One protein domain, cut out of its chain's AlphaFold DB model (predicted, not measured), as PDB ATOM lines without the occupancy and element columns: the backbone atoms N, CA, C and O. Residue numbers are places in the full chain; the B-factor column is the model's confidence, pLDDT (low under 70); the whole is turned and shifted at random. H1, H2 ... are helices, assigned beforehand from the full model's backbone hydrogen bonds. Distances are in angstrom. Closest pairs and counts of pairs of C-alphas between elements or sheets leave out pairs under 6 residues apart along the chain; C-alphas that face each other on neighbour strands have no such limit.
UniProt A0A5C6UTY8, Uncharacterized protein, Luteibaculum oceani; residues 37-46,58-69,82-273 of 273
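Overview. This is residues 37 to 46, 58 to 69 and 82 to 273 of the 273 residues of an uncharacterized protein of Luteibaculum oceani (UniProt A0A5C6UTY8). Seven helices, H1 and H6 to H11, form an up-and-down bundle, each running against the one before it in the chain; H10 runs through its middle, and H6, H7, H9 and H11 pack round it. H8 packs on the outside of H7 and H9, H3 crosses H11, the short H4 and H5 cover part of H11, and H2 and H12 pack together at one end of the domain. The printed part has 214 residues with twelve named helices, H1 to H12 in chain order, and no named strand; the class is all helix. The whole is compact, with a radius of gyration of the C-alphas of 15.9 A and spans of 49 by 36 by 33 A.

Along the chain. The longest helix, H9, covers residues 183 to 205 and is 33.0 A long, from C-alpha 183 at (14.837, -56.645, 24.970) to C-alpha 205 at (7.744, -38.213, -1.460). H8 covers residues 160 to 176 and is 24.5 A long. H10, residues 218 to 236, measures 25.4 A, and H11, residues 245 to 263, measures 27.3 A. H7, residues 137 to 154, measures 25.5 A, and H6 before it takes residues 122 to 131. The printed part begins with H1, residues 37 to 46, with C-alpha 37 at (8.009, -47.635, 10.622). H2 takes residues 59 to 69, H3 residues 82 to 93, H4 residues 95 to 98, and H5 residues 100 to 107. H12, residues 265 to 272, ends at C-alpha 272, at (-8.928, -25.513, 11.570).

Arrangement. H9 and H10 form a helical hairpin at a shallow tilt of 19 degrees, opposite ways, with the closest C-alphas, those of Gly 196 and Leu 224, 4.9 A apart. H8 and H9 are another, at a shallow tilt of 32 degrees, only just short of steep; the closest C-alphas, Gln 171 and Leu 193, are 6.1 A apart. H9 touches H11 the same way at a shallow tilt of 20 degrees, with the C-alphas of Gly 184 and Trp 245 closest at 5.4 A. H1 touches H9 at a steep tilt of 42 degrees, the same way, and the C-alphas of Gly 37 and Ile 195 come to 3.9 A. H10 and H11 form a hairpin with 49 pairs of C-alphas within 8 A; the closest, Ala 227 and Gly 252, are 3.8 A apart. H7 touches H10 at a shallow tilt of 29 degrees, opposite ways, closest at the C-alphas of Ala 150 and Ile 221, 5.5 A apart. H6 and H7 form a hairpin at a shallow tilt of 9 degrees, with the C-alphas of Tyr 126 and Ala 140 closest at 5.5 A. H11 is the hub and touches six helices, among them H3, at a steep tilt of 49 degrees, with the C-alphas of Leu 91 and Gly 254 closest at 4.6 A. H11 touches H4 with residues 255 to 263 alone, and the C-alphas of Leu 98 and Gly 262 are 3.8 A apart. H5 touches H11 at Leu 100 and Gly 262, whose C-alphas are 5.3 A apart. H2 touches H12, with the C-alphas of Lys 62 and Leu 271 closest at 6.1 A. H8 and H11 are apart. Every O i to N i+4 pair is within hydrogen-bond range in H1, H2, H3, H5, H6, H7, H8, H10 and H12, against 18 of 19 in H9 and 14 of 15 in H11; H4 is too short for such a pair.

Size, cuts and confidence. The C-alphas of Ser 58 and Gly 178 are the two farthest apart, at 51.2 A. Residues 47 to 57 are not printed, with 23.7 A from C-alpha 46 to C-alpha 58, and residues 70 to 81 are not printed, with 18.8 A from C-alpha 69 to C-alpha 82. Of the links that are printed whole, H5 to H6 and H9 to H10 are long. The mean pLDDT of the printed part is 89.2; residues 112 to 117, 176 to 180 and 214 to 218 are under 70. Residue 273 is the chain's last.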
ATOM      1  N   GLY A  37       7.884 -48.660  11.665       92.50
ATOM      2  CA  GLY A  37       8.009 -47.635  10.622       92.50
ATOM      3  C   GLY A  37       7.199 -47.963   9.364       92.50
ATOM      4  O   GLY A  37       6.546 -47.088   8.799       92.50
ATOM      5  N   VAL A  38       7.161 -49.239   8.966       93.44
ATOM      6  CA  VAL A  38       6.309 -49.702   7.856       93.44
ATOM      7  C   VAL A  38       4.835 -49.561   8.217       93.44
ATOM      8  O   VAL A  38       4.083 -48.969   7.449       93.44
ATOM      9  N   VAL A  39       4.434 -50.040   9.399       94.69
ATOM     10  CA  VAL A  39       3.038 -49.938   9.854       94.69
ATOM     11  C   VAL A  39       2.609 -48.477   9.970       94.69
ATOM     12  O   VAL A  39       1.530 -48.125   9.517       94.69
ATOM     13  N   HIS A  40       3.448 -47.601  10.524       95.50
ATOM     14  CA  HIS A  40       3.180 -46.164  10.553       95.50
ATOM     15  C   HIS A  40       2.850 -45.621   9.156       95.50
ATOM     16  O   HIS A  40       1.818 -44.976   8.962       95.50
ATOM     17  N   ASN A  41       3.676 -45.946   8.159       94.38
ATOM     18  CA  ASN A  41       3.468 -45.480   6.793       94.38
ATOM     19  C   ASN A  41       2.212 -46.075   6.133       94.38
ATOM     20  O   ASN A  41       1.599 -45.383   5.328       94.38
ATOM     21  N   GLU A  42       1.763 -47.279   6.508       95.25
ATOM     22  CA  GLU A  42       0.458 -47.815   6.075       95.25
ATOM     23  C   GLU A  42      -0.702 -46.883   6.494       95.25
ATOM     24  O   GLU A  42      -1.601 -46.590   5.701       95.25
ATOM     25  N   TYR A  43      -0.667 -46.350   7.723       95.00
ATOM     26  CA  TYR A  43      -1.673 -45.389   8.199       95.00
ATOM     27  C   TYR A  43      -1.555 -44.033   7.495       95.00
ATOM     28  O   TYR A  43      -2.581 -43.408   7.206       95.00
ATOM     29  N   MET A  44      -0.331 -43.593   7.194       93.31
ATOM     30  CA  MET A  44      -0.087 -42.365   6.433       93.31
ATOM     31  C   MET A  44      -0.539 -42.489   4.976       93.31
ATOM     32  O   MET A  44      -1.141 -41.563   4.440       93.31
ATOM     33  N   ASP A  45      -0.356 -43.645   4.342       94.69
ATOM     34  CA  ASP A  45      -0.900 -43.919   3.012       94.69
ATOM     35  C   ASP A  45      -2.430 -43.903   3.033       94.69
ATOM     36  O   ASP A  45      -3.067 -43.326   2.147       94.69
ATOM     37  N   ASN A  46      -3.043 -44.482   4.072       94.00
ATOM     38  CA  ASN A  46      -4.491 -44.432   4.221       94.00
ATOM     39  C   ASN A  46      -5.007 -42.991   4.333       94.00
ATOM     40  O   ASN A  46      -6.058 -42.696   3.771       94.00
ATOM     41  N   SER A  58     -17.753 -28.866  15.561       95.94
ATOM     42  CA  SER A  58     -17.015 -28.744  16.815       95.94
ATOM     43  C   SER A  58     -15.600 -29.309  16.667       95.94
ATOM     44  O   SER A  58     -15.400 -30.382  16.104       95.94
ATOM     45  N   PHE A  59     -14.596 -28.595  17.182       92.62
ATOM     46  CA  PHE A  59     -13.200 -29.041  17.099       92.62
ATOM     47  C   PHE A  59     -12.978 -30.397  17.784       92.62
ATOM     48  O   PHE A  59     -12.202 -31.212  17.297       92.62
ATOM     49  N   SER A  60     -13.678 -30.656  18.895       93.94
ATOM     50  CA  SER A  60     -13.600 -31.948  19.585       93.94
ATOM     51  C   SER A  60     -14.125 -33.081  18.710       93.94
ATOM     52  O   SER A  60     -13.417 -34.064  18.522       93.94
ATOM     53  N   ASP A  61     -15.309 -32.917  18.118       96.25
ATOM     54  CA  ASP A  61     -15.921 -33.964  17.292       96.25
ATOM     55  C   ASP A  61     -15.148 -34.163  15.982       96.25
ATOM     56  O   ASP A  61     -15.048 -35.279  15.485       96.25
ATOM     57  N   LYS A  62     -14.539 -33.099  15.435       96.94
ATOM     58  CA  LYS A  62     -13.629 -33.216  14.287       96.94
ATOM     59  C   LYS A  62     -12.403 -34.075  14.629       96.94
ATOM     60  O   LYS A  62     -11.986 -34.874  13.797       96.94
ATOM     61  N   LYS A  63     -11.826 -33.940  15.833       95.94
ATOM     62  CA  LYS A  63     -10.730 -34.822  16.281       95.94
ATOM     63  C   LYS A  63     -11.201 -36.268  16.395       95.94
ATOM     64  O   LYS A  63     -10.525 -37.153  15.884       95.94
ATOM     65  N   ASP A  64     -12.360 -36.492  17.010       96.75
ATOM     66  CA  ASP A  64     -12.920 -37.837  17.162       96.75
ATOM     67  C   ASP A  64     -13.187 -38.477  15.780       96.75
ATOM     68  O   ASP A  64     -12.774 -39.607  15.547       96.75
ATOM     69  N   TYR A  65     -13.705 -37.720  14.804       97.62
ATOM     70  CA  TYR A  65     -13.873 -38.177  13.415       97.62
ATOM     71  C   TYR A  65     -12.556 -38.613  12.746       97.62
ATOM     72  O   TYR A  65     -12.504 -39.615  12.030       97.62
ATOM     73  N   VAL A  66     -11.471 -37.871  12.975       97.12
ATOM     74  CA  VAL A  66     -10.140 -38.202  12.442       97.12
ATOM     75  C   VAL A  66      -9.574 -39.466  13.101       97.12
ATOM     76  O   VAL A  66      -8.967 -40.298  12.424       97.12
ATOM     77  N   ILE A  67      -9.793 -39.649  14.404       96.31
ATOM     78  CA  ILE A  67      -9.402 -40.879  15.103       96.31
ATOM     79  C   ILE A  67     -10.232 -42.073  14.618       96.31
ATOM     80  O   ILE A  67      -9.664 -43.124  14.319       96.31
ATOM     81  N   ASP A  68     -11.542 -41.913  14.445       96.50
ATOM     82  CA  ASP A  68     -12.437 -42.950  13.917       96.50
ATOM     83  C   ASP A  68     -12.025 -43.411  12.511       96.50
ATOM     84  O   ASP A  68     -12.078 -44.601  12.186       96.50
ATOM     85  N   PHE A  69     -11.535 -42.485  11.686       96.81
ATOM     86  CA  PHE A  69     -10.972 -42.799  10.378       96.81
ATOM     87  C   PHE A  69      -9.762 -43.749  10.468       96.81
ATOM     88  O   PHE A  69      -9.706 -44.745   9.741       96.81
ATOM     89  N   SER A  82      -4.737 -58.324  18.305       88.38
ATOM     90  CA  SER A  82      -4.402 -57.789  19.631       88.38
ATOM     91  C   SER A  82      -3.709 -56.435  19.512       88.38
ATOM     92  O   SER A  82      -4.127 -55.486  20.164       88.38
ATOM     93  N   ASP A  83      -2.700 -56.335  18.645       89.44
ATOM     94  CA  ASP A  83      -1.939 -55.096  18.464       89.44
ATOM     95  C   ASP A  83      -2.818 -53.994  17.837       89.44
ATOM     96  O   ASP A  83      -2.682 -52.826  18.181       89.44
ATOM     97  N   GLN A  84      -3.780 -54.356  16.976       92.38
ATOM     98  CA  GLN A  84      -4.791 -53.435  16.437       92.38
ATOM     99  C   GLN A  84      -5.627 -52.790  17.554       92.38
ATOM    100  O   GLN A  84      -5.875 -51.586  17.516       92.38
ATOM    101  N   ASN A  85      -6.042 -53.560  18.567       93.31
ATOM    102  CA  ASN A  85      -6.799 -53.025  19.703       93.31
ATOM    103  C   ASN A  85      -5.949 -52.088  20.572       93.31
ATOM    104  O   ASN A  85      -6.440 -51.043  21.011       93.31
ATOM    105  N   ASP A  86      -4.685 -52.445  20.798       92.56
ATOM    106  CA  ASP A  86      -3.760 -51.629  21.586       92.56
ATOM    107  C   ASP A  86      -3.462 -50.298  20.870       92.56
ATOM    108  O   ASP A  86      -3.528 -49.231  21.483       92.56
ATOM    109  N   VAL A  87      -3.235 -50.331  19.550       93.50
ATOM    110  CA  VAL A  87      -3.044 -49.124  18.726       93.50
ATOM    111  C   VAL A  87      -4.312 -48.272  18.680       93.50
ATOM    112  O   VAL A  87      -4.229 -47.059  18.846       93.50
ATOM    113  N   ASN A  88      -5.494 -48.876  18.523       95.25
ATOM    114  CA  ASN A  88      -6.764 -48.143  18.544       95.25
ATOM    115  C   ASN A  88      -7.003 -47.432  19.884       95.25
ATOM    116  O   ASN A  88      -7.501 -46.305  19.912       95.25
ATOM    117  N   SER A  89      -6.645 -48.074  20.996       94.38
ATOM    118  CA  SER A  89      -6.726 -47.453  22.322       94.38
ATOM    119  C   SER A  89      -5.749 -46.280  22.424       94.38
ATOM    120  O   SER A  89      -6.142 -45.177  22.793       94.38
ATOM    121  N   SER A  90      -4.508 -46.474  21.969       93.75
ATOM    122  CA  SER A  90      -3.499 -45.414  21.945       93.75
ATOM    123  C   SER A  90      -3.882 -44.217  21.069       93.75
ATOM    124  O   SER A  90      -3.630 -43.081  21.470       93.75
ATOM    125  N   LEU A  91      -4.490 -44.436  19.900       94.75
ATOM    126  CA  LEU A  91      -4.969 -43.361  19.025       94.75
ATOM    127  C   LEU A  91      -5.990 -42.473  19.746       94.75
ATOM    128  O   LEU A  91      -5.905 -41.247  19.670       94.75
ATOM    129  N   ASN A  92      -6.909 -43.082  20.499       93.56
ATOM    130  CA  ASN A  92      -7.875 -42.350  21.317       93.56
ATOM    131  C   ASN A  92      -7.193 -41.543  22.430       93.56
ATOM    132  O   ASN A  92      -7.497 -40.361  22.603       93.56
ATOM    133  N   ASP A  93      -6.230 -42.146  23.131       91.69
ATOM    134  CA  ASP A  93      -5.454 -41.472  24.180       91.69
ATOM    135  C   ASP A  93      -4.582 -40.332  23.627       91.69
ATOM    136  O   ASP A  93      -4.251 -39.387  24.346       91.69
ATOM    137  N   SER A  94      -4.235 -40.397  22.341       92.88
ATOM    138  CA  SER A  94      -3.336 -39.474  21.640       92.88
ATOM    139  C   SER A  94      -4.068 -38.421  20.806       92.88
ATOM    140  O   SER A  94      -3.430 -37.627  20.118       92.88
ATOM    141  N   LYS A  95      -5.405 -38.363  20.857       92.50
ATOM    142  CA  LYS A  95      -6.204 -37.483  19.985       92.50
ATOM    143  C   LYS A  95      -5.857 -36.002  20.092       92.50
ATOM    144  O   LYS A  95      -6.021 -35.248  19.138       92.50
ATOM    145  N   ASP A  96      -5.370 -35.570  21.250       89.88
ATOM    146  CA  ASP A  96      -4.948 -34.189  21.466       89.88
ATOM    147  C   ASP A  96      -3.700 -33.808  20.664       89.88
ATOM    148  O   ASP A  96      -3.468 -32.618  20.459       89.88
ATOM    149  N   TYR A  97      -2.951 -34.780  20.133       92.06
ATOM    150  CA  TYR A  97      -1.794 -34.519  19.276       92.06
ATOM    151  C   TYR A  97      -2.173 -34.056  17.868       92.06
ATOM    152  O   TYR A  97      -1.329 -33.520  17.155       92.06
ATOM    153  N   LEU A  98      -3.449 -34.195  17.488       92.12
ATOM    154  CA  LEU A  98      -3.989 -33.639  16.247       92.12
ATOM    155  C   LEU A  98      -3.903 -32.104  16.210       92.12
ATOM    156  O   LEU A  98      -3.825 -31.516  15.131       92.12
ATOM    157  N   ASP A  99      -3.886 -31.451  17.377       91.00
ATOM    158  CA  ASP A  99      -3.475 -30.051  17.502       91.00
ATOM    159  C   ASP A  99      -1.944 -29.982  17.556       91.00
ATOM    160  O   ASP A  99      -1.337 -29.863  18.623       91.00
ATOM    161  N   LEU A 100      -1.316 -30.136  16.387       88.81
ATOM    162  CA  LEU A 100       0.119 -30.394  16.299       88.81
ATOM    163  C   LEU A 100       0.963 -29.274  16.919       88.81
ATOM    164  O   LEU A 100       1.937 -29.558  17.611       88.81
ATOM    165  N   GLN A 101       0.600 -28.003  16.714       87.44
ATOM    166  CA  GLN A 101       1.360 -26.898  17.308       87.44
ATOM    167  C   GLN A 101       1.314 -26.973  18.835       87.44
ATOM    168  O   GLN A 101       2.357 -26.939  19.480       87.44
ATOM    169  N   LYS A 102       0.117 -27.159  19.403       88.62
ATOM    170  CA  LYS A 102      -0.053 -27.308  20.848       88.62
ATOM    171  C   LYS A 102       0.701 -28.525  21.381       88.62
ATOM    172  O   LYS A 102       1.322 -28.439  22.438       88.62
ATOM    173  N   PHE A 103       0.674 -29.644  20.658       90.12
ATOM    174  CA  PHE A 103       1.439 -30.835  21.013       90.12
ATOM    175  C   PHE A 103       2.939 -30.552  21.061       90.12
ATOM    176  O   PHE A 103       3.577 -30.891  22.051       90.12
ATOM    177  N   ILE A 104       3.501 -29.904  20.040       89.69
ATOM    178  CA  ILE A 104       4.930 -29.575  19.989       89.69
ATOM    179  C   ILE A 104       5.317 -28.594  21.102       89.69
ATOM    180  O   ILE A 104       6.301 -28.838  21.806       89.69
ATOM    181  N   ASP A 105       4.529 -27.538  21.311       88.50
ATOM    182  CA  ASP A 105       4.745 -26.555  22.379       88.50
ATOM    183  C   ASP A 105       4.814 -27.254  23.750       88.50
ATOM    184  O   ASP A 105       5.728 -27.029  24.547       88.50
ATOM    185  N   GLN A 106       3.922 -28.212  23.995       88.44
ATOM    186  CA  GLN A 106       3.864 -28.958  25.251       88.44
ATOM    187  C   GLN A 106       4.954 -30.030  25.367       88.44
ATOM    188  O   GLN A 106       5.712 -30.054  26.341       88.44
ATOM    189  N   ALA A 107       5.051 -30.924  24.385       90.44
ATOM    190  CA  ALA A 107       5.939 -32.079  24.430       90.44
ATOM    191  C   ALA A 107       7.410 -31.662  24.345       90.44
ATOM    192  O   ALA A 107       8.239 -32.198  25.078       90.44
ATOM    193  N   VAL A 108       7.758 -30.697  23.492       90.62
ATOM    194  CA  VAL A 108       9.159 -30.318  23.261       90.62
ATOM    195  C   VAL A 108       9.577 -29.152  24.149       90.62
ATOM    196  O   VAL A 108      10.627 -29.224  24.795       90.62
ATOM    197  N   TYR A 109       8.768 -28.093  24.207       89.44
ATOM    198  CA  TYR A 109       9.127 -26.861  24.915       89.44
ATOM    199  C   TYR A 109       8.617 -26.820  26.362       89.44
ATOM    200  O   TYR A 109       9.105 -26.020  27.160       89.44
ATOM    201  N   GLY A 110       7.718 -27.735  26.750       84.62
ATOM    202  CA  GLY A 110       7.129 -27.753  28.092       84.62
ATOM    203  C   GLY A 110       6.140 -26.610  28.321       84.62
ATOM    204  O   GLY A 110       5.900 -26.224  29.465       84.62
ATOM    205  N   GLU A 111       5.593 -26.043  27.248       80.00
ATOM    206  CA  GLU A 111       4.685 -24.906  27.287       80.00
ATOM    207  C   GLU A 111       3.229 -25.389  27.324       80.00
ATOM    208  O   GLU A 111       2.640 -25.747  26.309       80.00
ATOM    209  N   GLY A 112       2.621 -25.400  28.516       67.00
ATOM    210  CA  GLY A 112       1.207 -25.743  28.718       67.00
ATOM    211  C   GLY A 112       0.975 -27.086  29.420       67.00
ATOM    212  O   GLY A 112       1.845 -27.592  30.122       67.00
ATOM    213  N   SER A 113      -0.234 -27.638  29.281       64.81
ATOM    214  CA  SER A 113      -0.633 -28.928  29.859       64.81
ATOM    215  C   SER A 113      -1.471 -29.763  28.887       64.81
ATOM    216  O   SER A 113      -2.352 -29.238  28.194       64.81
ATOM    217  N   PHE A 114      -1.212 -31.072  28.861       65.19
ATOM    218  CA  PHE A 114      -2.072 -32.052  28.199       65.19
ATOM    219  C   PHE A 114      -3.363 -32.252  29.002       65.19
ATOM    220  O   PHE A 114      -3.377 -32.061  30.222       65.19
ATOM    221  N   THR A 115      -4.451 -32.664  28.348       57.12
ATOM    222  CA  THR A 115      -5.678 -33.060  29.066       57.12
ATOM    223  C   THR A 115      -5.552 -34.455  29.703       57.12
ATOM    224  O   THR A 115      -6.337 -34.824  30.572       57.12
ATOM    225  N   ASN A 116      -4.506 -35.196  29.331       54.84
ATOM    226  CA  ASN A 116      -4.319 -36.636  29.487       54.84
ATOM    227  C   ASN A 116      -3.553 -37.001  30.786       54.84
ATOM    228  O   ASN A 116      -2.842 -37.998  30.844       54.84
ATOM    229  N   ASN A 117      -3.685 -36.193  31.843       57.06
ATOM    230  CA  ASN A 117      -3.099 -36.375  33.187       57.06
ATOM    231  C   ASN A 117      -1.563 -36.314  33.332       57.06
ATOM    232  O   ASN A 117      -1.092 -36.182  34.461       57.06
ATOM    233  N   TYR A 118      -0.775 -36.333  32.256       74.88
ATOM    234  CA  TYR A 118       0.660 -36.034  32.316       74.88
ATOM    235  C   TYR A 118       0.935 -34.620  31.797       74.88
ATOM    236  O   TYR A 118       0.592 -34.297  30.670       74.88
ATOM    237  N   SER A 119       1.546 -33.752  32.608       71.00
ATOM    238  CA  SER A 119       1.787 -32.340  32.254       71.00
ATOM    239  C   SER A 119       3.265 -32.007  32.024       71.00
ATOM    240  O   SER A 119       3.658 -30.846  32.142       71.00
ATOM    241  N   GLY A 120       4.119 -33.011  31.823       82.50
ATOM    242  CA  GLY A 120       5.550 -32.808  31.613       82.50
ATOM    243  C   GLY A 120       5.942 -32.787  30.137       82.50
ATOM    244  O   GLY A 120       5.219 -33.284  29.279       82.50
ATOM    245  N   SER A 121       7.121 -32.236  29.851       92.25
ATOM    246  CA  SER A 121       7.741 -32.348  28.530       92.25
ATOM    247  C   SER A 121       8.335 -33.743  28.314       92.25
ATOM    248  O   SER A 121       8.536 -34.513  29.257       92.25
ATOM    249  N   TYR A 122       8.683 -34.042  27.068       94.00
ATOM    250  CA  TYR A 122       9.431 -35.220  26.644       94.00
ATOM    251  C   TYR A 122      10.721 -35.395  27.455       94.00
ATOM    252  O   TYR A 122      11.014 -36.474  27.958       94.00
ATOM    253  N   PHE A 123      11.484 -34.320  27.662       95.06
ATOM    254  CA  PHE A 123      12.727 -34.391  28.437       95.06
ATOM    255  C   PHE A 123      12.479 -34.710  29.912       95.06
ATOM    256  O   PHE A 123      13.216 -35.496  30.508       95.06
ATOM    257  N   LYS A 124      11.429 -34.117  30.493       94.62
ATOM    258  CA  LYS A 124      11.021 -34.407  31.868       94.62
ATOM    259  C   LYS A 124      10.574 -35.866  32.006       94.62
ATOM    260  O   LYS A 124      10.988 -36.519  32.955       94.62
ATOM    261  N   LEU A 125       9.848 -36.385  31.016       95.50
ATOM    262  CA  LEU A 125       9.328 -37.751  30.999       95.50
ATOM    263  C   LEU A 125      10.449 -38.782  31.134       95.50
ATOM    264  O   LEU A 125      10.419 -39.613  32.034       95.50
ATOM    265  N   TYR A 126      11.490 -38.693  30.303       96.75
ATOM    266  CA  TYR A 126      12.608 -39.641  30.389       96.75
ATOM    267  C   TYR A 126      13.491 -39.440  31.619       96.75
ATOM    268  O   TYR A 126      14.105 -40.397  32.087       96.75
ATOM    269  N   SER A 127      13.538 -38.227  32.179       95.81
ATOM    270  CA  SER A 127      14.181 -38.001  33.475       95.81
ATOM    271  C   SER A 127      13.416 -38.683  34.613       95.81
ATOM    272  O   SER A 127      14.046 -39.247  35.507       95.81
ATOM    273  N   GLU A 128      12.082 -38.637  34.596       95.19
ATOM    274  CA  GLU A 128      11.219 -39.292  35.588       95.19
ATOM    275  C   GLU A 128      11.279 -40.813  35.448       95.19
ATOM    276  O   GLU A 128      11.598 -41.488  36.419       95.19
ATOM    277  N   LEU A 129      11.133 -41.351  34.232       95.56
ATOM    278  CA  LEU A 129      11.256 -42.790  33.972       95.56
ATOM    279  C   LEU A 129      12.600 -43.366  34.444       95.56
ATOM    280  O   LEU A 129      12.647 -44.477  34.973       95.56
ATOM    281  N   LEU A 130      13.696 -42.620  34.266       95.94
ATOM    282  CA  LEU A 130      15.007 -43.013  34.782       95.94
ATOM    283  C   LEU A 130      15.061 -42.950  36.315       95.94
ATOM    284  O   LEU A 130      15.602 -43.852  36.949       95.94
ATOM    285  N   THR A 131      14.512 -41.888  36.909       95.75
ATOM    286  CA  THR A 131      14.488 -41.699  38.371       95.75
ATOM    287  C   THR A 131      13.689 -42.808  39.056       95.75
ATOM    288  O   THR A 131      14.138 -43.360  40.060       95.75
ATOM    289  N   ASP A 132      12.570 -43.201  38.453       93.94
ATOM    290  CA  ASP A 132      11.683 -44.259  38.935       93.94
ATOM    291  C   ASP A 132      12.195 -45.664  38.581       93.94
ATOM    292  O   ASP A 132      11.538 -46.663  38.869       93.94
ATOM    293  N   SER A 133      13.383 -45.768  37.966       93.06
ATOM    294  CA  SER A 133      13.989 -47.033  37.529       93.06
ATOM    295  C   SER A 133      13.088 -47.859  36.594       93.06
ATOM    296  O   SER A 133      13.221 -49.081  36.531       93.06
ATOM    297  N   LYS A 134      12.186 -47.199  35.852       93.88
ATOM    298  CA  LYS A 134      11.333 -47.818  34.821       93.88
ATOM    299  C   LYS A 134      12.117 -48.125  33.547       93.88
ATOM    300  O   LYS A 134      11.706 -48.981  32.775       93.88
ATOM    301  N   ILE A 135      13.220 -47.414  33.316       94.44
ATOM    302  CA  ILE A 135      14.106 -47.623  32.169       94.44
ATOM    303  C   ILE A 135      15.576 -47.535  32.573       94.44
ATOM    304  O   ILE A 135      15.938 -46.873  33.549       94.44
ATOM    305  N   SER A 136      16.447 -48.146  31.776       94.12
ATOM    306  CA  SER A 136      17.890 -48.032  31.922       94.12
ATOM    307  C   SER A 136      18.404 -46.627  31.595       94.12
ATOM    308  O   SER A 136      17.844 -45.881  30.783       94.12
ATOM    309  N   THR A 137      19.567 -46.287  32.161       94.62
ATOM    310  CA  THR A 137      20.312 -45.066  31.817       94.62
ATOM    311  C   THR A 137      20.576 -44.959  30.319       94.62
ATOM    312  O   THR A 137      20.584 -43.858  29.770       94.62
ATOM    313  N   LEU A 138      20.800 -46.091  29.647       92.62
ATOM    314  CA  LEU A 138      21.091 -46.101  28.224       92.62
ATOM    315  C   LEU A 138      19.865 -45.716  27.396       92.62
ATOM    316  O   LEU A 138      19.986 -44.823  26.557       92.62
ATOM    317  N   LEU A 139      18.702 -46.327  27.658       94.50
ATOM    318  CA  LEU A 139      17.465 -45.956  26.970       94.50
ATOM    319  C   LEU A 139      17.142 -44.481  27.216       94.50
ATOM    320  O   LEU A 139      16.947 -43.734  26.261       94.50
ATOM    321  N   ALA A 140      17.176 -44.032  28.474       96.38
ATOM    322  CA  ALA A 140      16.927 -42.632  28.817       96.38
ATOM    323  C   ALA A 140      17.866 -41.679  28.059       96.38
ATOM    324  O   ALA A 140      17.423 -40.676  27.502       96.38
ATOM    325  N   THR A 141      19.159 -42.012  27.982       95.44
ATOM    326  CA  THR A 141      20.156 -41.207  27.261       95.44
ATOM    327  C   THR A 141      19.833 -41.115  25.774       95.44
ATOM    328  O   THR A 141      19.837 -40.011  25.229       95.44
ATOM    329  N   LYS A 142      19.525 -42.244  25.124       95.50
ATOM    330  CA  LYS A 142      19.208 -42.279  23.690       95.50
ATOM    331  C   LYS A 142      17.898 -41.564  23.367       95.50
ATOM    332  O   LYS A 142      17.861 -40.785  22.421       95.50
ATOM    333  N   MET A 143      16.864 -41.720  24.191       97.19
ATOM    334  CA  MET A 143      15.610 -40.982  24.011       97.19
ATOM    335  C   MET A 143      15.815 -39.473  24.196       97.19
ATOM    336  O   MET A 143      15.393 -38.681  23.360       97.19
ATOM    337  N   ILE A 144      16.565 -39.041  25.215       97.06
ATOM    338  CA  ILE A 144      16.917 -37.619  25.389       97.06
ATOM    339  C   ILE A 144      17.725 -37.084  24.195       97.06
ATOM    340  O   ILE A 144      17.533 -35.935  23.794       97.06
ATOM    341  N   GLU A 145      18.635 -37.881  23.632       96.81
ATOM    342  CA  GLU A 145      19.394 -37.527  22.428       96.81
ATOM    343  C   GLU A 145      18.469 -37.322  21.218       96.81
ATOM    344  O   GLU A 145      18.552 -36.280  20.569       96.81
ATOM    345  N   ILE A 146      17.524 -38.239  20.990       96.44
ATOM    346  CA  ILE A 146      16.467 -38.120  19.973       96.44
ATOM    347  C   ILE A 146      15.676 -36.816  20.156       96.44
ATOM    348  O   ILE A 146      15.556 -36.026  19.218       96.44
ATOM    349  N   GLY A 147      15.201 -36.538  21.375       95.50
ATOM    350  CA  GLY A 147      14.465 -35.309  21.679       95.50
ATOM    351  C   GLY A 147      15.281 -34.037  21.417       95.50
ATOM    352  O   GLY A 147      14.746 -33.043  20.926       95.50
ATOM    353  N   LYS A 148      16.594 -34.054  21.693       96.12
ATOM    354  CA  LYS A 148      17.490 -32.920  21.403       96.12
ATOM    355  C   LYS A 148      17.637 -32.685  19.904       96.12
ATOM    356  O   LYS A 148      17.533 -31.536  19.489       96.12
ATOM    357  N   LEU A 149      17.845 -33.739  19.116       95.12
ATOM    358  CA  LEU A 149      17.947 -33.639  17.658       95.12
ATOM    359  C   LEU A 149      16.651 -33.077  17.058       95.12
ATOM    360  O   LEU A 149      16.690 -32.141  16.262       95.12
ATOM    361  N   ALA A 150      15.503 -33.586  17.512       92.62
ATOM    362  CA  ALA A 150      14.189 -33.097  17.108       92.62
ATOM    363  C   ALA A 150      13.998 -31.609  17.446       92.62
ATOM    364  O   ALA A 150      13.611 -30.817  16.590       92.62
ATOM    365  N   LYS A 151      14.346 -31.198  18.673       92.56
ATOM    366  CA  LYS A 151      14.280 -29.791  19.085       92.56
ATOM    367  C   LYS A 151      15.222 -28.903  18.269       92.56
ATOM    368  O   LYS A 151      14.833 -27.815  17.866       92.56
ATOM    369  N   GLN A 152      16.448 -29.348  18.006       92.50
ATOM    370  CA  GLN A 152      17.395 -28.594  17.181       92.50
ATOM    371  C   GLN A 152      16.875 -28.390  15.757       92.50
ATOM    372  O   GLN A 152      17.110 -27.325  15.182       92.50
ATOM    373  N   ASN A 153      16.174 -29.385  15.206       91.00
ATOM    374  CA  ASN A 153      15.521 -29.286  13.906       91.00
ATOM    375  C   ASN A 153      14.330 -28.317  13.939       91.00
ATOM    376  O   ASN A 153      14.276 -27.419  13.100       91.00
ATOM    377  N   LEU A 154      13.475 -28.381  14.970       89.12
ATOM    378  CA  LEU A 154      12.407 -27.392  15.190       89.12
ATOM    379  C   LEU A 154      12.942 -25.958  15.298       89.12
ATOM    380  O   LEU A 154      12.380 -25.029  14.726       89.12
ATOM    381  N   ASP A 155      14.055 -25.777  16.004       90.25
ATOM    382  CA  ASP A 155      14.686 -24.471  16.196       90.25
ATOM    383  C   ASP A 155      15.447 -23.985  14.937       90.25
ATOM    384  O   ASP A 155      16.031 -22.900  14.945       90.25
ATOM    385  N   GLY A 156      15.491 -24.781  13.857       89.31
ATOM    386  CA  GLY A 156      16.197 -24.459  12.609       89.31
ATOM    387  C   GLY A 156      17.725 -24.547  12.697       89.31
ATOM    388  O   GLY A 156      18.431 -24.075  11.807       89.31
ATOM    389  N   THR A 157      18.254 -25.139  13.770       92.75
ATOM    390  CA  THR A 157      19.702 -25.297  14.011       92.75
ATOM    391  C   THR A 157      20.270 -26.616  13.483       92.75
ATOM    392  O   THR A 157      21.487 -26.756  13.371       92.75
ATOM    393  N   LEU A 158      19.399 -27.564  13.127       91.31
ATOM    394  CA  LEU A 158      19.734 -28.834  12.487       91.31
ATOM    395  C   LEU A 158      18.858 -29.007  11.233       91.31
ATOM    396  O   LEU A 158      17.641 -29.042  11.373       91.31
ATOM    397  N   PRO A 159      19.421 -29.110  10.018       90.00
ATOM    398  CA  PRO A 159      18.633 -29.373   8.811       90.00
ATOM    399  C   PRO A 159      17.969 -30.759   8.818       90.00
ATOM    400  O   PRO A 159      18.497 -31.686   9.435       90.00
ATOM    401  N   ASP A 160      16.875 -30.924   8.071       87.44
ATOM    402  CA  ASP A 160      16.096 -32.175   8.011       87.44
ATOM    403  C   ASP A 160      16.963 -33.379   7.604       87.44
ATOM    404  O   ASP A 160      16.935 -34.428   8.246       87.44
ATOM    405  N   ASP A 161      17.815 -33.213   6.590       90.00
ATOM    406  CA  ASP A 161      18.723 -34.263   6.111       90.00
ATOM    407  C   ASP A 161      19.748 -34.662   7.183       90.00
ATOM    408  O   ASP A 161      20.178 -35.814   7.266       90.00
ATOM    409  N   ALA A 162      20.167 -33.704   8.015       92.88
ATOM    410  CA  ALA A 162      21.090 -33.965   9.110       92.88
ATOM    411  C   ALA A 162      20.389 -34.726  10.242       92.88
ATOM    412  O   ALA A 162      20.959 -35.693  10.744       92.88
ATOM    413  N   LEU A 163      19.143 -34.361  10.579       92.81
ATOM    414  CA  LEU A 163      18.303 -35.125  11.505       92.81
ATOM    415  C   LEU A 163      18.146 -36.575  11.025       92.81
ATOM    416  O   LEU A 163      18.456 -37.503  11.768       92.81
ATOM    417  N   TYR A 164      17.745 -36.780   9.770       93.00
ATOM    418  CA  TYR A 164      17.586 -38.107   9.174       93.00
ATOM    419  C   TYR A 164      18.847 -38.965   9.261       93.00
ATOM    420  O   TYR A 164      18.801 -40.116   9.701       93.00
ATOM    421  N   ASN A 165      19.995 -38.397   8.884       94.75
ATOM    422  CA  ASN A 165      21.267 -39.105   8.951       94.75
ATOM    423  C   ASN A 165      21.645 -39.455  10.397       94.75
ATOM    424  O   ASN A 165      22.122 -40.562  10.641       94.75
ATOM    425  N   SER A 166      21.395 -38.567  11.365       95.75
ATOM    426  CA  SER A 166      21.598 -38.864  12.787       95.75
ATOM    427  C   SER A 166      20.715 -40.017  13.273       95.75
ATOM    428  O   SER A 166      21.215 -40.901  13.968       95.75
ATOM    429  N   LEU A 167      19.439 -40.063  12.873       94.62
ATOM    430  CA  LEU A 167      18.537 -41.166  13.221       94.62
ATOM    431  C   LEU A 167      19.000 -42.494  12.605       94.62
ATOM    432  O   LEU A 167      19.056 -43.500  13.308       94.62
ATOM    433  N   LYS A 168      19.413 -42.496  11.329       93.88
ATOM    434  CA  LYS A 168      19.970 -43.692  10.672       93.88
ATOM    435  C   LYS A 168      21.240 -44.194  11.345       93.88
ATOM    436  O   LYS A 168      21.378 -45.393  11.564       93.88
ATOM    437  N   LEU A 169      22.155 -43.295  11.704       94.00
ATOM    438  CA  LEU A 169      23.363 -43.669  12.441       94.00
ATOM    439  C   LEU A 169      23.010 -44.314  13.783       94.00
ATOM    440  O   LEU A 169      23.550 -45.367  14.109       94.00
ATOM    441  N   MET A 170      22.054 -43.743  14.520       93.56
ATOM    442  CA  MET A 170      21.595 -44.309  15.787       93.56
ATOM    443  C   MET A 170      20.921 -45.681  15.598       93.56
ATOM    444  O   MET A 170      21.153 -46.595  16.387       93.56
ATOM    445  N   GLN A 171      20.144 -45.865  14.527       89.75
ATOM    446  CA  GLN A 171      19.529 -47.147  14.171       89.75
ATOM    447  C   GLN A 171      20.590 -48.226  13.887       89.75
ATOM    448  O   GLN A 171      20.463 -49.360  14.350       89.75
ATOM    449  N   GLU A 172      21.660 -47.882  13.166       88.31
ATOM    450  CA  GLU A 172      22.776 -48.797  12.899       88.31
ATOM    451  C   GLU A 172      23.603 -49.092  14.157       88.31
ATOM    452  O   GLU A 172      23.960 -50.248  14.394       88.31
ATOM    453  N   GLU A 173      23.847 -48.096  15.016       87.06
ATOM    454  CA  GLU A 173      24.487 -48.307  16.321       87.06
ATOM    455  C   GLU A 173      23.742 -49.374  17.122       87.06
ATOM    456  O   GLU A 173      24.365 -50.328  17.590       87.06
ATOM    457  N   VAL A 174      22.414 -49.259  17.213       83.12
ATOM    458  CA  VAL A 174      21.543 -50.187  17.948       83.12
ATOM    459  C   VAL A 174      21.576 -51.613  17.371       83.12
ATOM    460  O   VAL A 174      21.430 -52.574  18.124       83.12
ATOM    461  N   LYS A 175      21.815 -51.784  16.062       75.25
ATOM    462  CA  LYS A 175      21.971 -53.107  15.417       75.25
ATOM    463  C   LYS A 175      23.350 -53.732  15.646       75.25
ATOM    464  O   LYS A 175      23.463 -54.952  15.749       75.25
ATOM    465  N   ILE A 176      24.402 -52.913  15.658       68.94
ATOM    466  CA  ILE A 176      25.806 -53.362  15.680       68.94
ATOM    467  C   ILE A 176      26.281 -53.664  17.101       68.94
ATOM    468  O   ILE A 176      27.145 -54.518  17.319       68.94
ATOM    469  N   THR A 177      25.751 -52.949  18.082       55.84
ATOM    470  CA  THR A 177      26.219 -53.072  19.453       55.84
ATOM    471  C   THR A 177      25.557 -54.266  20.139       55.84
ATOM    472  O   THR A 177      24.340 -54.422  20.154       55.84
ATOM    473  N   GLY A 178      26.373 -55.125  20.758       54.69
ATOM    474  CA  GLY A 178      25.918 -56.151  21.704       54.69
ATOM    475  C   GLY A 178      25.448 -55.529  23.018       54.69
ATOM    476  O   GLY A 178      25.909 -55.935  24.083       54.69
ATOM    477  N   ILE A 179      24.615 -54.487  22.934       59.25
ATOM    478  CA  ILE A 179      24.122 -53.724  24.069       59.25
ATOM    479  C   ILE A 179      23.426 -54.688  25.023       59.25
ATOM    480  O   ILE A 179      22.437 -55.331  24.679       59.25
ATOM    481  N   THR A 180      23.926 -54.751  26.252       66.50
ATOM    482  CA  THR A 180      23.194 -55.297  27.394       66.50
ATOM    483  C   THR A 180      22.109 -54.305  27.799       66.50
ATOM    484  O   THR A 180      22.283 -53.530  28.736       66.50
ATOM    485  N   ILE A 181      21.022 -54.296  27.038       76.88
ATOM    486  CA  ILE A 181      19.784 -53.579  27.328       76.88
ATOM    487  C   ILE A 181      18.657 -54.613  27.392       76.88
ATOM    488  O   ILE A 181      18.761 -55.685  26.781       76.88
ATOM    489  N   ASP A 182      17.610 -54.323  28.163       87.25
ATOM    490  CA  ASP A 182      16.403 -55.144  28.147       87.25
ATOM    491  C   ASP A 182      15.848 -55.251  26.713       87.25
ATOM    492  O   ASP A 182      15.921 -54.303  25.928       87.25
ATOM    493  N   GLN A 183      15.319 -56.420  26.340       87.31
ATOM    494  CA  GLN A 183      14.837 -56.645  24.970       87.31
ATOM    495  C   GLN A 183      13.652 -55.746  24.615       87.31
ATOM    496  O   GLN A 183      13.496 -55.370  23.454       87.31
ATOM    497  N   GLY A 184      12.825 -55.393  25.595       91.25
ATOM    498  CA  GLY A 184      11.711 -54.491  25.384       91.25
ATOM    499  C   GLY A 184      12.146 -53.040  25.240       91.25
ATOM    500  O   GLY A 184      11.688 -52.366  24.321       91.25
ATOM    501  N   GLU A 185      13.105 -52.590  26.051       92.88
ATOM    502  CA  GLU A 185      13.740 -51.281  25.865       92.88
ATOM    503  C   GLU A 185      14.403 -51.158  24.484       92.88
ATOM    504  O   GLU A 185      14.269 -50.130  23.817       92.88
ATOM    505  N   LEU A 186      15.086 -52.218  24.034       91.19
ATOM    506  CA  LEU A 186      15.670 -52.294  22.696       91.19
ATOM    507  C   LEU A 186      14.601 -52.181  21.610       91.19
ATOM    508  O   LEU A 186      14.748 -51.368  20.701       91.19
ATOM    509  N   ALA A 187      13.534 -52.978  21.712       92.06
ATOM    510  CA  ALA A 187      12.430 -52.955  20.756       92.06
ATOM    511  C   ALA A 187      11.762 -51.575  20.712       92.06
ATOM    512  O   ALA A 187      11.434 -51.075  19.637       92.06
ATOM    513  N   TYR A 188      11.607 -50.929  21.867       95.06
ATOM    514  CA  TYR A 188      11.030 -49.598  21.957       95.06
ATOM    515  C   TYR A 188      11.917 -48.539  21.298       95.06
ATOM    516  O   TYR A 188      11.440 -47.816  20.424       95.06
ATOM    517  N   LEU A 189      13.215 -48.499  21.613       94.88
ATOM    518  CA  LEU A 189      14.150 -47.590  20.943       94.88
ATOM    519  C   LEU A 189      14.178 -47.817  19.424       94.88
ATOM    520  O   LEU A 189      14.126 -46.857  18.659       94.88
ATOM    521  N   GLN A 190      14.224 -49.081  18.989       93.12
ATOM    522  CA  GLN A 190      14.167 -49.445  17.572       93.12
ATOM    523  C   GLN A 190      12.881 -48.941  16.916       93.12
ATOM    524  O   GLN A 190      12.963 -48.312  15.871       93.12
ATOM    525  N   SER A 191      11.718 -49.122  17.549       94.62
ATOM    526  CA  SER A 191      10.438 -48.661  16.995       94.62
ATOM    527  C   SER A 191      10.386 -47.147  16.782       94.62
ATOM    528  O   SER A 191       9.922 -46.695  15.740       94.62
ATOM    529  N   VAL A 192      10.911 -46.360  17.727       96.69
ATOM    530  CA  VAL A 192      10.932 -44.893  17.626       96.69
ATOM    531  C   VAL A 192      11.846 -44.449  16.482       96.69
ATOM    532  O   VAL A 192      11.487 -43.561  15.710       96.69
ATOM    533  N   LEU A 193      13.013 -45.086  16.346       95.19
ATOM    534  CA  LEU A 193      13.952 -44.814  15.256       95.19
ATOM    535  C   LEU A 193      13.389 -45.240  13.896       95.19
ATOM    536  O   LEU A 193      13.487 -44.475  12.939       95.19
ATOM    537  N   ASP A 194      12.776 -46.421  13.814       94.38
ATOM    538  CA  ASP A 194      12.144 -46.934  12.598       94.38
ATOM    539  C   ASP A 194      11.021 -45.996  12.137       94.38
ATOM    540  O   ASP A 194      10.992 -45.619  10.968       94.38
ATOM    541  N   ILE A 195      10.153 -45.546  13.053       95.94
ATOM    542  CA  ILE A 195       9.111 -44.549  12.764       95.94
ATOM    543  C   ILE A 195       9.734 -43.250  12.251       95.94
ATOM    544  O   ILE A 195       9.338 -42.775  11.192       95.94
ATOM    545  N   GLY A 196      10.731 -42.688  12.941       94.69
ATOM    546  CA  GLY A 196      11.351 -41.426  12.527       94.69
ATOM    547  C   GLY A 196      12.015 -41.493  11.146       94.69
ATOM    548  O   GLY A 196      11.867 -40.578  10.334       94.69
ATOM    549  N   VAL A 197      12.723 -42.587  10.849       93.88
ATOM    550  CA  VAL A 197      13.375 -42.798   9.546       93.88
ATOM    551  C   VAL A 197      12.340 -43.018   8.442       93.88
ATOM    552  O   VAL A 197      12.419 -42.364   7.399       93.88
ATOM    553  N   SER A 198      11.361 -43.899   8.658       93.44
ATOM    554  CA  SER A 198      10.309 -44.186   7.675       93.44
ATOM    555  C   SER A 198       9.392 -42.987   7.432       93.44
ATOM    556  O   SER A 198       8.971 -42.770   6.295       93.44
ATOM    557  N   SER A 199       9.139 -42.179   8.463       92.12
ATOM    558  CA  SER A 199       8.425 -40.907   8.372       92.12
ATOM    559  C   SER A 199       9.142 -39.928   7.445       92.12
ATOM    560  O   SER A 199       8.531 -39.432   6.496       92.12
ATOM    561  N   TYR A 200      10.448 -39.691   7.650       91.00
ATOM    562  CA  TYR A 200      11.236 -38.823   6.765       91.00
ATOM    563  C   TYR A 200      11.071 -39.248   5.301       91.00
ATOM    564  O   TYR A 200      10.786 -38.428   4.427       91.00
ATOM    565  N   GLU A 201      11.220 -40.548   5.037       90.31
ATOM    566  CA  GLU A 201      11.122 -41.109   3.692       90.31
ATOM    567  C   GLU A 201       9.723 -40.890   3.094       90.31
ATOM    568  O   GLU A 201       9.617 -40.448   1.948       90.31
ATOM    569  N   TRP A 202       8.659 -41.089   3.874       92.50
ATOM    570  CA  TRP A 202       7.282 -40.875   3.427       92.50
ATOM    571  C   TRP A 202       6.986 -39.409   3.094       92.50
ATOM    572  O   TRP A 202       6.463 -39.100   2.020       92.50
ATOM    573  N   TRP A 203       7.356 -38.482   3.977       89.62
ATOM    574  CA  TRP A 203       7.101 -37.055   3.772       89.62
ATOM    575  C   TRP A 203       7.926 -36.465   2.628       89.62
ATOM    576  O   TRP A 203       7.455 -35.564   1.931       89.62
ATOM    577  N   SER A 204       9.123 -37.005   2.379       87.31
ATOM    578  CA  SER A 204       9.961 -36.586   1.252       87.31
ATOM    579  C   SER A 204       9.285 -36.822  -0.107       87.31
ATOM    580  O   SER A 204       9.441 -36.013  -1.024       87.31
ATOM    581  N   VAL A 205       8.476 -37.882  -0.227       90.06
ATOM    582  CA  VAL A 205       7.744 -38.213  -1.460       90.06
ATOM    583  C   VAL A 205       6.318 -37.652  -1.479       90.06
ATOM    584  O   VAL A 205       5.806 -37.350  -2.555       90.06
ATOM    585  N   ASN A 206       5.706 -37.426  -0.312       89.81
ATOM    586  CA  ASN A 206       4.344 -36.893  -0.158       89.81
ATOM    587  C   ASN A 206       4.312 -35.421   0.287       89.81
ATOM    588  O   ASN A 206       3.382 -34.977   0.959       89.81
ATOM    589  N   SER A 207       5.307 -34.630  -0.114       85.19
ATOM    590  CA  SER A 207       5.447 -33.233   0.323       85.19
ATOM    591  C   SER A 207       4.248 -32.326  -0.007       85.19
ATOM    592  O   SER A 207       4.058 -31.297   0.636       85.19
ATOM    593  N   SER A 208       3.387 -32.704  -0.960       84.56
ATOM    594  CA  SER A 208       2.132 -31.990  -1.246       84.56
ATOM    595  C   SER A 208       1.092 -32.079  -0.128       84.56
ATOM    596  O   SER A 208       0.178 -31.258  -0.080       84.56
ATOM    597  N   GLU A 209       1.206 -33.075   0.748       85.75
ATOM    598  CA  GLU A 209       0.325 -33.262   1.902       85.75
ATOM    599  C   GLU A 209       0.841 -32.529   3.143       85.75
ATOM    600  O   GLU A 209       0.240 -32.619   4.208       85.75
ATOM    601  N   ILE A 210       1.921 -31.756   3.031       80.88
ATOM    602  CA  ILE A 210       2.417 -30.920   4.122       80.88
ATOM    603  C   ILE A 210       1.517 -29.691   4.283       80.88
ATOM    604  O   ILE A 210       1.250 -28.945   3.336       80.88
ATOM    605  N   SER A 211       1.051 -29.453   5.509       76.25
ATOM    606  CA  SER A 211       0.284 -28.254   5.830       76.25
ATOM    607  C   SER A 211       1.173 -27.016   5.966       76.25
ATOM    608  O   SER A 211       2.056 -26.969   6.816       76.25
ATOM    609  N   ASN A 212       0.847 -25.943   5.237       74.44
ATOM    610  CA  ASN A 212       1.441 -24.611   5.453       74.44
ATOM    611  C   ASN A 212       0.912 -23.910   6.722       74.44
ATOM    612  O   ASN A 212       1.244 -22.752   6.969       74.44
ATOM    613  N   HIS A 213       0.034 -24.567   7.491       71.19
ATOM    614  CA  HIS A 213      -0.474 -24.028   8.753       71.19
ATOM    615  C   HIS A 213       0.637 -23.906   9.810       71.19
ATOM    616  O   HIS A 213       0.578 -23.024  10.664       71.19
ATOM    617  N   TYR A 214       1.670 -24.749   9.723       67.38
ATOM    618  CA  TYR A 214       2.772 -24.809  10.681       67.38
ATOM    619  C   TYR A 214       4.072 -24.263  10.062       67.38
ATOM    620  O   TYR A 214       4.280 -24.348   8.853       67.38
ATOM    621  N   LYS A 215       4.930 -23.630  10.879       51.50
ATOM    622  CA  LYS A 215       6.056 -22.781  10.416       51.50
ATOM    623  C   LYS A 215       7.396 -23.496  10.187       51.50
ATOM    624  O   LYS A 215       8.283 -22.899   9.585       51.50
ATOM    625  N   VAL A 216       7.566 -24.711  10.693       52.06
ATOM    626  CA  VAL A 216       8.795 -25.526  10.573       52.06
ATOM    627  C   VAL A 216       8.429 -26.831   9.875       52.06
ATOM    628  O   VAL A 216       7.249 -27.013   9.627       52.06
ATOM    629  N   ALA A 217       9.381 -27.703   9.534       61.34
ATOM    630  CA  ALA A 217       9.122 -29.052   9.042       61.34
ATOM    631  C   ALA A 217       8.689 -29.988  10.188       61.34
ATOM    632  O   ALA A 217       9.480 -30.810  10.646       61.34
ATOM    633  N   PRO A 218       7.474 -29.857  10.755       63.03
ATOM    634  CA  PRO A 218       7.184 -30.375  12.075       63.03
ATOM    635  C   PRO A 218       6.839 -31.861  11.999       63.03
ATOM    636  O   PRO A 218       6.588 -32.451  13.030       63.03
ATOM    637  N   TRP A 219       6.788 -32.460  10.808       72.94
ATOM    638  CA  TRP A 219       6.137 -33.736  10.555       72.94
ATOM    639  C   TRP A 219       7.020 -34.913  10.973       72.94
ATOM    640  O   TRP A 219       6.584 -35.756  11.733       72.94
ATOM    641  N   ILE A 220       8.308 -34.908  10.626       81.31
ATOM    642  CA  ILE A 220       9.256 -35.946  11.085       81.31
ATOM    643  C   ILE A 220       9.399 -35.890  12.601       81.31
ATOM    644  O   ILE A 220       9.464 -36.905  13.290       81.31
ATOM    645  N   ILE A 221       9.437 -34.664  13.117       83.75
ATOM    646  CA  ILE A 221       9.509 -34.393  14.542       83.75
ATOM    647  C   ILE A 221       8.220 -34.814  15.241       83.75
ATOM    648  O   ILE A 221       8.313 -35.380  16.322       83.75
ATOM    649  N   ALA A 222       7.052 -34.557  14.650       87.06
ATOM    650  CA  ALA A 222       5.759 -34.967  15.178       87.06
ATOM    651  C   ALA A 222       5.778 -36.470  15.393       87.06
ATOM    652  O   ALA A 222       5.626 -36.905  16.522       87.06
ATOM    653  N   ASP A 223       6.117 -37.229  14.357       92.38
ATOM    654  CA  ASP A 223       6.075 -38.689  14.357       92.38
ATOM    655  C   ASP A 223       7.061 -39.257  15.391       92.38
ATOM    656  O   ASP A 223       6.719 -40.107  16.216       92.38
ATOM    657  N   LEU A 224       8.283 -38.715  15.412       92.62
ATOM    658  CA  LEU A 224       9.358 -39.111  16.321       92.62
ATOM    659  C   LEU A 224       9.053 -38.776  17.791       92.62
ATOM    660  O   LEU A 224       9.247 -39.606  18.685       92.62
ATOM    661  N   ILE A 225       8.583 -37.554  18.058       94.44
ATOM    662  CA  ILE A 225       8.219 -37.098  19.404       94.44
ATOM    663  C   ILE A 225       6.917 -37.756  19.848       94.44
ATOM    664  O   ILE A 225       6.843 -38.164  20.995       94.44
ATOM    665  N   GLY A 226       5.937 -37.937  18.969       95.12
ATOM    666  CA  GLY A 226       4.690 -38.664  19.205       95.12
ATOM    667  C   GLY A 226       4.951 -40.103  19.630       95.12
ATOM    668  O   GLY A 226       4.412 -40.541  20.653       95.12
ATOM    669  N   ALA A 227       5.856 -40.794  18.926       97.19
ATOM    670  CA  ALA A 227       6.288 -42.146  19.269       97.19
ATOM    671  C   ALA A 227       6.963 -42.226  20.637       97.19
ATOM    672  O   ALA A 227       6.582 -43.029  21.496       97.19
ATOM    673  N   GLY A 228       7.970 -41.381  20.863       96.88
ATOM    674  CA  GLY A 228       8.672 -41.381  22.138       96.88
ATOM    675  C   GLY A 228       7.752 -40.947  23.282       96.88
ATOM    676  O   GLY A 228       7.572 -41.669  24.253       96.88
ATOM    677  N   PHE A 229       7.080 -39.811  23.154       95.75
ATOM    678  CA  PHE A 229       6.257 -39.249  24.219       95.75
ATOM    679  C   PHE A 229       5.152 -40.204  24.682       95.75
ATOM    680  O   PHE A 229       5.006 -40.447  25.877       95.75
ATOM    681  N   SER A 230       4.433 -40.825  23.750       95.56
ATOM    682  CA  SER A 230       3.306 -41.709  24.078       95.56
ATOM    683  C   SER A 230       3.760 -43.043  24.648       95.56
ATOM    684  O   SER A 230       3.212 -43.500  25.649       95.56
ATOM    685  N   GLY A 231       4.815 -43.638  24.078       96.62
ATOM    686  CA  GLY A 231       5.438 -44.824  24.666       96.62
ATOM    687  C   GLY A 231       6.004 -44.541  26.063       96.62
ATOM    688  O   GLY A 231       5.849 -45.349  26.975       96.62
ATOM    689  N   GLY A 232       6.589 -43.362  26.275       96.12
ATOM    690  CA  GLY A 232       7.097 -42.942  27.575       96.12
ATOM    691  C   GLY A 232       5.982 -42.736  28.603       96.12
ATOM    692  O   GLY A 232       6.120 -43.180  29.740       96.12
ATOM    693  N   ILE A 233       4.850 -42.138  28.216       94.31
ATOM    694  CA  ILE A 233       3.669 -42.041  29.087       94.31
ATOM    695  C   ILE A 233       3.167 -43.443  29.433       94.31
ATOM    696  O   ILE A 233       2.917 -43.720  30.604       94.31
ATOM    697  N   ALA A 234       3.081 -44.343  28.451       94.38
ATOM    698  CA  ALA A 234       2.675 -45.726  28.682       94.38
ATOM    699  C   ALA A 234       3.620 -46.466  29.644       94.38
ATOM    700  O   ALA A 234       3.159 -47.310  30.407       94.38
ATOM    701  N   LEU A 235       4.918 -46.154  29.649       94.81
ATOM    702  CA  LEU A 235       5.860 -46.657  30.656       94.81
ATOM    703  C   LEU A 235       5.590 -46.064  32.044       94.81
ATOM    704  O   LEU A 235       5.616 -46.789  33.037       94.81
ATOM    705  N   LEU A 236       5.323 -44.758  32.115       92.19
ATOM    706  CA  LEU A 236       5.158 -44.027  33.371       92.19
ATOM    707  C   LEU A 236       3.913 -44.480  34.142       92.19
ATOM    708  O   LEU A 236       3.951 -44.611  35.361       92.19
ATOM    709  N   VAL A 237       2.808 -44.728  33.435       90.56
ATOM    710  CA  VAL A 237       1.519 -45.091  34.052       90.56
ATOM    711  C   VAL A 237       1.390 -46.581  34.372       90.56
ATOM    712  O   VAL A 237       0.411 -46.992  34.997       90.56
ATOM    713  N   GLN A 238       2.349 -47.405  33.943       90.25
ATOM    714  CA  GLN A 238       2.324 -48.831  34.237       90.25
ATOM    715  C   GLN A 238       2.666 -49.112  35.709       90.25
ATOM    716  O   GLN A 238       3.575 -48.485  36.270       90.25
ATOM    717  N   PRO A 239       1.968 -50.076  36.343       86.19
ATOM    718  CA  PRO A 239       2.250 -50.467  37.719       86.19
ATOM    719  C   PRO A 239       3.685 -50.986  37.864       86.19
ATOM    720  O   PRO A 239       4.324 -51.398  36.895       86.19
ATOM    721  N   ASP A 240       4.208 -50.962  39.088       79.44
ATOM    722  CA  ASP A 240       5.517 -51.546  39.380       79.44
ATOM    723  C   ASP A 240       5.489 -53.061  39.136       79.44
ATOM    724  O   ASP A 240       4.589 -53.759  39.606       79.44
ATOM    725  N   GLY A 241       6.467 -53.564  38.381       80.06
ATOM    726  CA  GLY A 241       6.525 -54.958  37.949       80.06
ATOM    727  C   GLY A 241       7.067 -55.098  36.530       80.06
ATOM    728  O   GLY A 241       7.773 -54.219  36.037       80.06
ATOM    729  N   ASP A 242       6.732 -56.216  35.889       85.19
ATOM    730  CA  ASP A 242       7.125 -56.479  34.506       85.19
ATOM    731  C   ASP A 242       6.442 -55.486  33.560       85.19
ATOM    732  O   ASP A 242       5.215 -55.361  33.534       85.19
ATOM    733  N   ILE A 243       7.248 -54.794  32.759       91.44
ATOM    734  CA  ILE A 243       6.762 -53.826  31.779       91.44
ATOM    735  C   ILE A 243       6.094 -54.567  30.619       91.44
ATOM    736  O   ILE A 243       6.693 -55.425  29.962       91.44
ATOM    737  N   ASN A 244       4.855 -54.191  30.309       92.62
ATOM    738  CA  ASN A 244       4.167 -54.611  29.099       92.62
ATOM    739  C   ASN A 244       4.682 -53.811  27.898       92.62
ATOM    740  O   ASN A 244       4.095 -52.815  27.471       92.62
ATOM    741  N   TRP A 245       5.783 -54.283  27.321       93.19
ATOM    742  CA  TRP A 245       6.410 -53.650  26.166       93.19
ATOM    743  C   TRP A 245       5.531 -53.610  24.917       93.19
ATOM    744  O   TRP A 245       5.682 -52.697  24.118       93.19
ATOM    745  N   LYS A 246       4.570 -54.529  24.754       92.44
ATOM    746  CA  LYS A 246       3.618 -54.445  23.634       92.44
ATOM    747  C   LYS A 246       2.745 -53.201  23.735       92.44
ATOM    748  O   LYS A 246       2.616 -52.478  22.755       92.44
ATOM    749  N   ALA A 247       2.230 -52.916  24.930       92.25
ATOM    750  CA  ALA A 247       1.448 -51.708  25.173       92.25
ATOM    751  C   ALA A 247       2.286 -50.439  24.952       92.25
ATOM    752  O   ALA A 247       1.795 -49.480  24.369       92.25
ATOM    753  N   VAL A 248       3.566 -50.444  25.349       95.50
ATOM    754  CA  VAL A 248       4.496 -49.323  25.107       95.50
ATOM    755  C   VAL A 248       4.724 -49.090  23.612       95.50
ATOM    756  O   VAL A 248       4.679 -47.951  23.152       95.50
ATOM    757  N   LEU A 249       4.948 -50.161  22.848       95.56
ATOM    758  CA  LEU A 249       5.159 -50.092  21.401       95.56
ATOM    759  C   LEU A 249       3.898 -49.623  20.661       95.56
ATOM    760  O   LEU A 249       3.981 -48.743  19.806       95.56
ATOM    761  N   ALA A 250       2.731 -50.157  21.025       94.56
ATOM    762  CA  ALA A 250       1.449 -49.726  20.477       94.56
ATOM    763  C   ALA A 250       1.141 -48.263  20.826       94.56
ATOM    764  O   ALA A 250       0.683 -47.517  19.961       94.56
ATOM    765  N   ALA A 251       1.464 -47.840  22.054       96.00
ATOM    766  CA  ALA A 251       1.360 -46.451  22.480       96.00
ATOM    767  C   ALA A 251       2.254 -45.529  21.646       96.00
ATOM    768  O   ALA A 251       1.818 -44.462  21.218       96.00
ATOM    769  N   GLY A 252       3.492 -45.949  21.377       97.00
ATOM    770  CA  GLY A 252       4.386 -45.226  20.480       97.00
ATOM    771  C   GLY A 252       3.814 -45.109  19.067       97.00
ATOM    772  O   GLY A 252       3.737 -44.014  18.518       97.00
ATOM    773  N   LEU A 253       3.337 -46.209  18.486       96.94
ATOM    774  CA  LEU A 253       2.762 -46.184  17.143       96.94
ATOM    775  C   LEU A 253       1.520 -45.280  17.047       96.94
ATOM    776  O   LEU A 253       1.451 -44.446  16.146       96.94
ATOM    777  N   GLY A 254       0.560 -45.407  17.967       96.38
ATOM    778  CA  GLY A 254      -0.646 -44.573  17.963       96.38
ATOM    779  C   GLY A 254      -0.339 -43.094  18.211       96.38
ATOM    780  O   GLY A 254      -0.908 -42.226  17.548       96.38
ATOM    781  N   GLY A 255       0.624 -42.808  19.090       96.00
ATOM    782  CA  GLY A 255       1.139 -41.461  19.320       96.00
ATOM    783  C   GLY A 255       1.757 -40.828  18.078       96.00
ATOM    784  O   GLY A 255       1.448 -39.680  17.761       96.00
ATOM    785  N   ALA A 256       2.592 -41.589  17.362       96.50
ATOM    786  CA  ALA A 256       3.169 -41.163  16.093       96.50
ATOM    787  C   ALA A 256       2.063 -40.830  15.093       96.50
ATOM    788  O   ALA A 256       1.930 -39.666  14.734       96.50
ATOM    789  N   ILE A 257       1.190 -41.796  14.776       96.19
ATOM    790  CA  ILE A 257       0.101 -41.629  13.800       96.19
ATOM    791  C   ILE A 257      -0.748 -40.392  14.120       96.19
ATOM    792  O   ILE A 257      -0.975 -39.558  13.247       96.19
ATOM    793  N   ALA A 258      -1.202 -40.231  15.369       94.94
ATOM    794  CA  ALA A 258      -2.026 -39.085  15.753       94.94
ATOM    795  C   ALA A 258      -1.305 -37.744  15.518       94.94
ATOM    796  O   ALA A 258      -1.899 -36.800  14.991       94.94
ATOM    797  N   SER A 259      -0.020 -37.664  15.870       92.31
ATOM    798  CA  SER A 259       0.781 -36.454  15.671       92.31
ATOM    799  C   SER A 259       1.067 -36.157  14.188       92.31
ATOM    800  O   SER A 259       0.921 -35.008  13.763       92.31
ATOM    801  N   SER A 260       1.362 -37.177  13.371       91.12
ATOM    802  CA  SER A 260       1.563 -37.062  11.915       91.12
ATOM    803  C   SER A 260       0.323 -36.529  11.221       91.12
ATOM    804  O   SER A 260       0.373 -35.614  10.395       91.12
ATOM    805  N   THR A 261      -0.818 -37.101  11.594       92.75
ATOM    806  CA  THR A 261      -2.122 -36.789  11.032       92.75
ATOM    807  C   THR A 261      -2.493 -35.333  11.282       92.75
ATOM    808  O   THR A 261      -2.961 -34.667  10.361       92.75
ATOM    809  N   GLY A 262      -2.196 -34.781  12.464       88.06
ATOM    810  CA  GLY A 262      -2.409 -33.357  12.763       88.06
ATOM    811  C   GLY A 262      -1.611 -32.395  11.866       88.06
ATOM    812  O   GLY A 262      -2.042 -31.261  11.622       88.06
ATOM    813  N   GLY A 263      -0.464 -32.848  11.347       84.44
ATOM    814  CA  GLY A 263       0.409 -32.104  10.434       84.44
ATOM    815  C   GLY A 263       0.000 -32.160   8.961       84.44
ATOM    816  O   GLY A 263       0.398 -31.292   8.176       84.44
ATOM    817  N   ALA A 264      -0.813 -33.142   8.577       87.88
ATOM    818  CA  ALA A 264      -1.218 -33.334   7.193       87.88
ATOM    819  C   ALA A 264      -2.201 -32.258   6.721       87.88
ATOM    820  O   ALA A 264      -3.157 -31.899   7.406       87.88
ATOM    821  N   LEU A 265      -2.008 -31.765   5.500       83.25
ATOM    822  CA  LEU A 265      -2.725 -30.639   4.909       83.25
ATOM    823  C   LEU A 265      -4.241 -30.821   4.948       83.25
ATOM    824  O   LEU A 265      -4.963 -29.891   5.310       83.25
ATOM    825  N   ARG A 266      -4.737 -31.998   4.557       89.81
ATOM    826  CA  ARG A 266      -6.178 -32.295   4.518       89.81
ATOM    827  C   ARG A 266      -6.797 -32.269   5.905       89.81
ATOM    828  O   ARG A 266      -7.868 -31.693   6.075       89.81
ATOM    829  N   ILE A 267      -6.097 -32.833   6.881       92.12
ATOM    830  CA  ILE A 267      -6.545 -32.874   8.267       92.12
ATOM    831  C   ILE A 267      -6.459 -31.493   8.893       92.12
ATOM    832  O   ILE A 267      -7.446 -31.029   9.441       92.12
ATOM    833  N   ALA A 268      -5.339 -30.787   8.754       88.94
ATOM    834  CA  ALA A 268      -5.191 -29.435   9.276       88.94
ATOM    835  C   ALA A 268      -6.265 -28.493   8.701       88.94
ATOM    836  O   ALA A 268      -6.883 -27.726   9.435       88.94
ATOM    837  N   ARG A 269      -6.560 -28.591   7.396       89.50
ATOM    838  CA  ARG A 269      -7.682 -27.861   6.785       89.50
ATOM    839  C   ARG A 269      -9.027 -28.272   7.363       89.50
ATOM    840  O   ARG A 269      -9.866 -27.410   7.572       89.50
ATOM    841  N   TYR A 270      -9.246 -29.560   7.596       94.00
ATOM    842  CA  TYR A 270     -10.487 -30.041   8.183       94.00
ATOM    843  C   TYR A 270     -10.666 -29.558   9.625       94.00
ATOM    844  O   TYR A 270     -11.733 -29.065   9.973       94.00
ATOM    845  N   LEU A 271      -9.624 -29.654  10.449       92.56
ATOM    846  CA  LEU A 271      -9.629 -29.289  11.863       92.56
ATOM    847  C   LEU A 271      -9.806 -27.777  12.069       92.56
ATOM    848  O   LEU A 271     -10.639 -27.373  12.882       92.56
ATOM    849  N   PHE A 272      -9.061 -26.957  11.321       90.00
ATOM    850  CA  PHE A 272      -8.928 -25.513  11.570       90.00
ATOM    851  C   PHE A 272      -9.574 -24.606  10.512       90.00
ATOM    852  O   PHE A 272      -9.617 -23.391  10.712       90.00
ATOM    853  N   GLY A 273     -10.035 -25.167   9.391       82.81
ATOM    854  CA  GLY A 273     -10.844 -24.476   8.381       82.81
ATOM    855  C   GLY A 273     -12.329 -24.498   8.712       82.81
ATOM    856  O   GLY A 273     -12.985 -23.498   8.349       82.81
TER     857      GLY A 273